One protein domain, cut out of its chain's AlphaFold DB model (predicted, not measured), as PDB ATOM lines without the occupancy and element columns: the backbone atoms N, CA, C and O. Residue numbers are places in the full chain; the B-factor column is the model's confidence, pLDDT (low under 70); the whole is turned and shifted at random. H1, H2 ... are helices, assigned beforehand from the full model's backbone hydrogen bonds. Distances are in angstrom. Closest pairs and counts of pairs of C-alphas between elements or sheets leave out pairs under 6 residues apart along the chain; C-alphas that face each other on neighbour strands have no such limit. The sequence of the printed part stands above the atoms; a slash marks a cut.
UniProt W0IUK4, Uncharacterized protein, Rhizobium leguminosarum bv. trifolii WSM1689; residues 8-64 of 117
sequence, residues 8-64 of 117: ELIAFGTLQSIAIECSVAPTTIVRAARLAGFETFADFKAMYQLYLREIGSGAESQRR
ATOM      1  N   GLU A   8     -21.685 -29.290   4.935       70.06
ATOM      2  CA  GLU A   8     -21.277 -28.123   4.139       70.06
ATOM      3  C   GLU A   8     -22.323 -27.002   4.184       70.06
ATOM      4  O   GLU A   8     -21.995 -25.826   4.341       70.06
ATOM      5  N   LEU A   9     -23.605 -27.362   4.131       69.38
ATOM      6  CA  LEU A   9     -24.693 -26.392   4.143       69.38
ATOM      7  C   LEU A   9     -24.802 -25.695   5.504       69.38
ATOM      8  O   LEU A   9     -25.065 -24.497   5.567       69.38
ATOM      9  N   ILE A  10     -24.504 -26.412   6.589       70.31
ATOM     10  CA  ILE A  10     -24.459 -25.859   7.948       70.31
ATOM     11  C   ILE A  10     -23.186 -25.018   8.154       70.31
ATOM     12  O   ILE A  10     -23.244 -23.931   8.730       70.31
ATOM     13  N   ALA A  11     -22.044 -25.475   7.632       72.06
ATOM     14  CA  ALA A  11     -20.743 -24.821   7.774       72.06
ATOM     15  C   ALA A  11     -20.605 -23.517   6.978       72.06
ATOM     16  O   ALA A  11     -19.808 -22.653   7.357       72.06
ATOM     17  N   PHE A  12     -21.364 -23.344   5.893       70.88
ATOM     18  CA  PHE A  12     -21.309 -22.149   5.041       70.88
ATOM     19  C   PHE A  12     -22.603 -21.331   5.066       70.88
ATOM     20  O   PHE A  12     -22.537 -20.104   4.960       70.88
ATOM     21  N   GLY A  13     -23.753 -21.956   5.322       73.25
ATOM     22  CA  GLY A  13     -25.064 -21.311   5.326       73.25
ATOM     23  C   GLY A  13     -25.273 -20.274   6.433       73.25
ATOM     24  O   GLY A  13     -24.555 -20.209   7.440       73.25
ATOM     25  N   THR A  14     -26.273 -19.418   6.226       74.62
ATOM     26  CA  THR A  14     -26.823 -18.532   7.261       74.62
ATOM     27  C   THR A  14     -27.925 -19.252   8.030       74.62
ATOM     28  O   THR A  14     -28.525 -20.201   7.526       74.62
ATOM     29  N   LEU A  15     -28.241 -18.771   9.236       74.31
ATOM     30  CA  LEU A  15     -29.289 -19.354  10.078       74.31
ATOM     31  C   LEU A  15     -30.633 -19.490   9.336       74.31
ATOM     32  O   LEU A  15     -31.318 -20.496   9.480       74.31
ATOM     33  N   GLN A  16     -30.983 -18.499   8.510       73.38
ATOM     34  CA  GLN A  16     -32.202 -18.525   7.698       73.38
ATOM     35  C   GLN A  16     -32.109 -19.509   6.528       73.38
ATOM     36  O   GLN A  16     -33.059 -20.241   6.276       73.38
ATOM     37  N   SER A  17     -30.962 -19.572   5.844       74.62
ATOM     38  CA  SER A  17     -30.758 -20.513   4.736       74.62
ATOM     39  C   SER A  17     -30.848 -21.963   5.206       74.62
ATOM     40  O   SER A  17     -31.471 -22.787   4.547       74.62
ATOM     41  N   ILE A  18     -30.270 -22.264   6.370       74.50
ATOM     42  CA  ILE A  18     -30.301 -23.605   6.964       74.50
ATOM     43  C   ILE A  18     -31.719 -23.947   7.434       74.50
ATOM     44  O   ILE A  18     -32.189 -25.058   7.223       74.50
ATOM     45  N   ALA A  19     -32.424 -22.983   8.030       74.88
ATOM     46  CA  ALA A  19     -33.815 -23.138   8.450       74.88
ATOM     47  C   ALA A  19     -34.744 -23.506   7.283       74.88
ATOM     48  O   ALA A  19     -35.575 -24.399   7.423       74.88
ATOM     49  N   ILE A  20     -34.575 -22.858   6.127       73.88
ATOM     50  CA  ILE A  20     -35.360 -23.135   4.918       73.88
ATOM     51  C   ILE A  20     -35.045 -24.534   4.379       73.88
ATOM     52  O   ILE A  20     -35.963 -25.317   4.150       73.88
ATOM     53  N   GLU A  21     -33.762 -24.875   4.245       72.94
ATOM     54  CA  GLU A  21     -33.337 -26.171   3.705       72.94
ATOM     55  C   GLU A  21     -33.788 -27.346   4.587       72.94
ATOM     56  O   GLU A  21     -34.236 -28.384   4.103       72.94
ATOM     57  N   CYS A  22     -33.704 -27.170   5.907       70.75
ATOM     58  CA  CYS A  22     -34.116 -28.171   6.884       70.75
ATOM     59  C   CYS A  22     -35.608 -28.084   7.245       70.75
ATOM     60  O   CYS A  22     -36.073 -28.900   8.035       70.75
ATOM     61  N   SER A  23     -36.361 -27.124   6.687       75.94
ATOM     62  CA  SER A  23     -37.771 -26.857   7.026       75.94
ATOM     63  C   SER A  23     -38.024 -26.720   8.540       75.94
ATOM     64  O   SER A  23     -39.031 -27.188   9.068       75.94
ATOM     65  N   VAL A  24     -37.101 -26.073   9.254       78.44
ATOM     66  CA  VAL A  24     -37.181 -25.819  10.703       78.44
ATOM     67  C   VAL A  24     -37.165 -24.325  10.990       78.44
ATOM     68  O   VAL A  24     -36.633 -23.535  10.219       78.44
ATOM     69  N   ALA A  25     -37.704 -23.908  12.135       76.06
ATOM     70  CA  ALA A  25     -37.590 -22.515  12.552       76.06
ATOM     71  C   ALA A  25     -36.124 -22.159  12.906       76.06
ATOM     72  O   ALA A  25     -35.433 -22.968  13.531       76.06
ATOM     73  N   PRO A  26     -35.650 -20.928  12.621       72.62
ATOM     74  CA  PRO A  26     -34.315 -20.466  13.027       72.62
ATOM     75  C   PRO A  26     -34.063 -20.593  14.538       72.62
ATOM     76  O   PRO A  26     -32.952 -20.880  14.982       72.62
ATOM     77  N   THR A  27     -35.116 -20.428  15.341       78.38
ATOM     78  CA  THR A  27     -35.087 -20.600  16.799       78.38
ATOM     79  C   THR A  27     -34.806 -22.044  17.211       78.38
ATOM     80  O   THR A  27     -34.144 -22.263  18.222       78.38
ATOM     81  N   THR A  28     -35.241 -23.031  16.422       80.38
ATOM     82  CA  THR A  28     -34.924 -24.450  16.632       80.38
ATOM     83  C   THR A  28     -33.428 -24.701  16.482       80.38
ATOM     84  O   THR A  28     -32.856 -25.420  17.292       80.38
ATOM     85  N   ILE A  29     -32.769 -24.050  15.519       78.69
ATOM     86  CA  ILE A  29     -31.321 -24.183  15.298       78.69
ATOM     87  C   ILE A  29     -30.534 -23.567  16.464       78.69
ATOM     88  O   ILE A  29     -29.604 -24.182  16.978       78.69
ATOM     89  N   VAL A  30     -30.936 -22.385  16.944       78.81
ATOM     90  CA  VAL A  30     -30.309 -21.752  18.121       78.81
ATOM     91  C   VAL A  30     -30.506 -22.601  19.378       78.81
ATOM     92  O   VAL A  30     -29.587 -22.751  20.180       78.81
ATOM     93  N   ARG A  31     -31.691 -23.197  19.550       78.62
ATOM     94  CA  ARG A  31     -31.954 -24.129  20.653       78.62
ATOM     95  C   ARG A  31     -31.125 -25.404  20.531       78.62
ATOM     96  O   ARG A  31     -30.599 -25.851  21.542       78.62
ATOM     97  N   ALA A  32     -30.971 -25.955  19.331       76.69
ATOM     98  CA  ALA A  32     -30.128 -27.121  19.084       76.69
ATOM     99  C   ALA A  32     -28.655 -26.835  19.411       76.69
ATOM    100  O   ALA A  32     -28.025 -27.634  20.096       76.69
ATOM    101  N   ALA A  33     -28.135 -25.664  19.023       78.81
ATOM    102  CA  ALA A  33     -26.786 -25.230  19.385       78.81
ATOM    103  C   ALA A  33     -26.602 -25.159  20.911       78.81
ATOM    104  O   ALA A  33     -25.635 -25.699  21.441       78.81
ATOM    105  N   ARG A  34     -27.580 -24.591  21.630       80.81
ATOM    106  CA  ARG A  34     -27.559 -24.525  23.100       80.81
ATOM    107  C   ARG A  34     -27.640 -25.893  23.769       80.81
ATOM    108  O   ARG A  34     -26.948 -26.122  24.753       80.81
ATOM    109  N   LEU A  35     -28.455 -26.804  23.240       80.00
ATOM    110  CA  LEU A  35     -28.540 -28.184  23.734       80.00
ATOM    111  C   LEU A  35     -27.243 -28.964  23.490       80.00
ATOM    112  O   LEU A  35     -26.889 -29.816  24.295       80.00
ATOM    113  N   ALA A  36     -26.520 -28.642  22.418       78.12
ATOM    114  CA  ALA A  36     -25.198 -29.189  22.131       78.12
ATOM    115  C   ALA A  36     -24.069 -28.540  22.960       78.12
ATOM    116  O   ALA A  36     -22.915 -28.938  22.827       78.12
ATOM    117  N   GLY A  37     -24.385 -27.566  23.823       83.62
ATOM    118  CA  GLY A  37     -23.418 -26.904  24.702       83.62
ATOM    119  C   GLY A  37     -22.738 -25.674  24.100       83.62
ATOM    120  O   GLY A  37     -21.805 -25.151  24.702       83.62
ATOM    121  N   PHE A  38     -23.199 -25.183  22.945       82.12
ATOM    122  CA  PHE A  38     -22.695 -23.954  22.334       82.12
ATOM    123  C   PHE A  38     -23.515 -22.741  22.779       82.12
ATOM    124  O   PHE A  38     -24.748 -22.749  22.749       82.12
ATOM    125  N   GLU A  39     -22.829 -21.664  23.153       81.88
ATOM    126  CA  GLU A  39     -23.478 -20.418  23.567       81.88
ATOM    127  C   GLU A  39     -24.055 -19.662  22.363       81.88
ATOM    128  O   GLU A  39     -25.148 -19.084  22.433       81.88
ATOM    129  N   THR A  40     -23.359 -19.738  21.222       80.38
ATOM    130  CA  THR A  40     -23.735 -19.045  19.993       80.38
ATOM    131  C   THR A  40     -23.810 -19.972  18.779       80.38
ATOM    132  O   THR A  40     -23.162 -21.013  18.689       80.38
ATOM    133  N   PHE A  41     -24.599 -19.557  17.783       77.12
ATOM    134  CA  PHE A  41     -24.652 -20.235  16.484       77.12
ATOM    135  C   PHE A  41     -23.315 -20.152  15.722       77.12
ATOM    136  O   PHE A  41     -23.024 -21.008  14.889       77.12
ATOM    137  N   ALA A  42     -22.490 -19.139  16.007       79.06
ATOM    138  CA  ALA A  42     -21.175 -18.998  15.395       79.06
ATOM    139  C   ALA A  42     -20.223 -20.121  15.840       79.06
ATOM    140  O   ALA A  42     -19.559 -20.710  14.991       79.06
ATOM    141  N   ASP A  43     -20.237 -20.480  17.126       81.50
ATOM    142  CA  ASP A  43     -19.429 -21.587  17.663       81.50
ATOM    143  C   ASP A  43     -19.889 -22.935  17.102       81.50
ATOM    144  O   ASP A  43     -19.081 -23.768  16.685       81.50
ATOM    145  N   PHE A  44     -21.209 -23.110  17.001       79.12
ATOM    146  CA  PHE A  44     -21.810 -24.270  16.353       79.12
ATOM    147  C   PHE A  44     -21.333 -24.403  14.898       79.12
ATOM    148  O   PHE A  44     -20.897 -25.473  14.484       79.12
ATOM    149  N   LYS A  45     -21.329 -23.305  14.129       82.12
ATOM    150  CA  LYS A  45     -20.831 -23.274  12.744       82.12
ATOM    151  C   LYS A  45     -19.328 -23.558  12.655       82.12
ATOM    152  O   LYS A  45     -18.905 -24.293  11.763       82.12
ATOM    153  N   ALA A  46     -18.534 -23.016  13.576       82.44
ATOM    154  CA  ALA A  46     -17.089 -23.225  13.624       82.44
ATOM    155  C   ALA A  46     -16.727 -24.706  13.823       82.44
ATOM    156  O   ALA A  46     -15.813 -25.204  13.170       82.44
ATOM    157  N   MET A  47     -17.486 -25.440  14.643       83.19
ATOM    158  CA  MET A  47     -17.292 -26.881  14.822       83.19
ATOM    159  C   MET A  47     -17.480 -27.653  13.506       83.19
ATOM    160  O   MET A  47     -16.611 -28.442  13.133       83.19
ATOM    161  N   TYR A  48     -18.540 -27.365  12.741       79.75
ATOM    162  CA  TYR A  48     -18.744 -27.993  11.428       79.75
ATOM    163  C   TYR A  48     -17.641 -27.637  10.428       79.75
ATOM    164  O   TYR A  48     -17.234 -28.483   9.634       79.75
ATOM    165  N   GLN A  49     -17.122 -26.411  10.466       82.69
ATOM    166  CA  GLN A  49     -15.995 -26.012   9.620       82.69
ATOM    167  C   GLN A  49     -14.714 -26.773   9.972       82.69
ATOM    168  O   GLN A  49     -13.994 -27.202   9.072       82.69
ATOM    169  N   LEU A  50     -14.439 -26.975  11.264       84.25
ATOM    170  CA  LEU A  50     -13.309 -27.784  11.723       84.25
ATOM    171  C   LEU A  50     -13.466 -29.247  11.306       84.25
ATOM    172  O   LEU A  50     -12.522 -29.831  10.784       84.25
ATOM    173  N   TYR A  51     -14.667 -29.805  11.450       82.81
ATOM    174  CA  TYR A  51     -14.982 -31.156  10.999       82.81
ATOM    175  C   TYR A  51     -14.752 -31.329   9.489       82.81
ATOM    176  O   TYR A  51     -14.071 -32.260   9.064       82.81
ATOM    177  N   LEU A  52     -15.232 -30.391   8.665       79.81
ATOM    178  CA  LEU A  52     -15.000 -30.415   7.215       79.81
ATOM    179  C   LEU A  52     -13.525 -30.250   6.849       79.81
ATOM    180  O   LEU A  52     -13.067 -30.841   5.873       79.81
ATOM    181  N   ARG A  53     -12.772 -29.461   7.620       81.25
ATOM    182  CA  ARG A  53     -11.328 -29.310   7.430       81.25
ATOM    183  C   ARG A  53     -10.584 -30.613   7.712       81.25
ATOM    184  O   ARG A  53      -9.657 -30.918   6.972       81.25
ATOM    185  N   GLU A  54     -10.998 -31.365   8.725       76.81
ATOM    186  CA  GLU A  54     -10.404 -32.659   9.077       76.81
ATOM    187  C   GLU A  54     -10.742 -33.751   8.052       76.81
ATOM    188  O   GLU A  54      -9.882 -34.515   7.625       76.81
ATOM    189  N   ILE A  55     -11.980 -33.774   7.550       74.62
ATOM    190  CA  ILE A  55     -12.343 -34.669   6.439       74.62
ATOM    191  C   ILE A  55     -11.576 -34.283   5.163       74.62
ATOM    192  O   ILE A  55     -11.105 -35.140   4.412       74.62
ATOM    193  N   GLY A  56     -11.434 -32.980   4.909       66.19
ATOM    194  CA  GLY A  56     -10.739 -32.443   3.742       66.19
ATOM    195  C   GLY A  56      -9.225 -32.659   3.769       66.19
ATOM    196  O   GLY A  56      -8.633 -32.908   2.717       66.19
ATOM    197  N   SER A  57      -8.590 -32.616   4.944       58.78
ATOM    198  CA  SER A  57      -7.158 -32.895   5.110       58.78
ATOM    199  C   SER A  57      -6.837 -34.374   4.853       58.78
ATOM    200  O   SER A  57      -5.822 -34.675   4.221       58.78
ATOM    201  N   GLY A  58      -7.742 -35.291   5.220       52.62
ATOM    202  CA  GLY A  58      -7.669 -36.709   4.846       52.62
ATOM    203  C   GLY A  58      -7.775 -36.943   3.332       52.62
ATOM    204  O   GLY A  58      -7.015 -37.727   2.763       52.62
ATOM    205  N   ALA A  59      -8.648 -36.198   2.642       50.78
ATOM    206  CA  ALA A  59      -8.786 -36.266   1.184       50.78
ATOM    207  C   ALA A  59      -7.581 -35.670   0.419       50.78
ATOM    208  O   ALA A  59      -7.309 -36.057  -0.724       50.78
ATOM    209  N   GLU A  60      -6.840 -34.733   1.021       49.62
ATOM    210  CA  GLU A  60      -5.661 -34.123   0.394       49.62
ATOM    211  C   GLU A  60      -4.461 -35.083   0.351       49.62
ATOM    212  O   GLU A  60      -3.755 -35.120  -0.659       49.62
ATOM    213  N   SER A  61      -4.279 -35.933   1.369       47.44
ATOM    214  CA  SER A  61      -3.250 -36.990   1.370       47.44
ATOM    215  C   SER A  61      -3.467 -38.020   0.250       47.44
ATOM    216  O   SER A  61      -2.506 -38.448  -0.396       47.44
ATOM    217  N   GLN A  62      -4.729 -38.328  -0.077       50.16
ATOM    218  CA  GLN A  62      -5.100 -39.175  -1.220       50.16
ATOM    219  C   GLN A  62      -4.739 -38.509  -2.565       50.16
ATOM    220  O   GLN A  62      -4.218 -39.156  -3.473       50.16
ATOM    221  N   ARG A  63      -4.973 -37.192  -2.708       49.00
ATOM    222  CA  ARG A  63      -4.663 -36.443  -3.943       49.00
ATOM    223  C   ARG A  63      -3.184 -36.103  -4.108       49.00
ATOM    224  O   ARG A  63      -2.733 -35.986  -5.247       49.00
ATOM    225  N   ARG A  64      -2.422 -35.950  -3.023       48.56
ATOM    226  CA  ARG A  64      -0.961 -35.791  -3.096       48.56
ATOM    227  C   ARG A  64      -0.290 -37.094  -3.545       48.56
ATOM    228  O   ARG A  64       0.507 -37.033  -4.472       48.56
TER     229      ARG A  64
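AT A GLANCE: This is residues 8 to 64 of the 117 residues of an uncharacterized protein of Rhizobium leguminosarum bv. trifolii WSM1689 (UniProt W0IUK4). A long helix, H4, runs out of a small head as an arm: three short helices, H1, H2 and H3, gather by its first half, while residues 53 to 64 of H4 stick out free. H1 packs on residues 45 to 52 of H4, H3 meets residues 41 to 44 of H4 at about a right angle, and H2 packs on H3 close to H1. The printed part has 57 residues with four named helices, H1, H2, H3 and H4 in that order, and no named strand; the class is all helix. The whole is loose, with a radius of gyration of the C-alphas of 13.4 A, and its outline is flat, spanning 42 by 23 by 12 A, the arm making the length.

HOW THE PARTS SIT: Start at H1, residues 8 to 12, and look across to H4, residues 41 to 64: they touch, through residues 45 to 52 of H4 alone, and their closest C-alphas, those of Ala 11 and Lys 45, are 5.2 A apart. Go on to H2, residues 15 to 21, which is close to H1 but not clearly touching; the closest C-alphas, of Ile 10 and Ile 18, are 6.3 A apart. H2 touches H3, residues 26 to 35, with the C-alphas of Ala 19 and Pro 26 closest at 5.3 A; their lines are about perpendicular, but only just, at 72 degrees. H3 touches H4 through residues 41 to 44 of H4 alone, about perpendicular at 79 degrees, and the closest C-alphas, of Ala 33 and Phe 44, are 5.9 A apart. H1 and H3 are apart. In H1, H2 and H3 every O i to N i+4 pair is within hydrogen-bond range; in H4, 19 of 20 are.

IN THESE COORDINATES: Find C-alpha 8 at (-21.277, -28.123, 4.139), where H1 begins; it runs to residue 12 over 6.0 A. H2 goes from residue 15 to residue 21 over 10.2 A. Look for C-alpha 26 at (-34.315, -20.466, 13.027), from which H3 runs 14.4 A to residue 35. H4 begins at residue 41 and runs 34.4 A to C-alpha 64 at (-0.961, -35.791, -3.096).

THE WHOLE: The two C-alphas farthest apart, those of Thr 27 and Arg 64, are 42.3 A apart. Without residues 53 to 64, the remaining 45 residues span 24 by 21 by 11 A. The printed part has no cut, and its three links are tight. The mean pLDDT of the printed part is 73.5; look for values under 70 at residue 9 and residues 56 to 64.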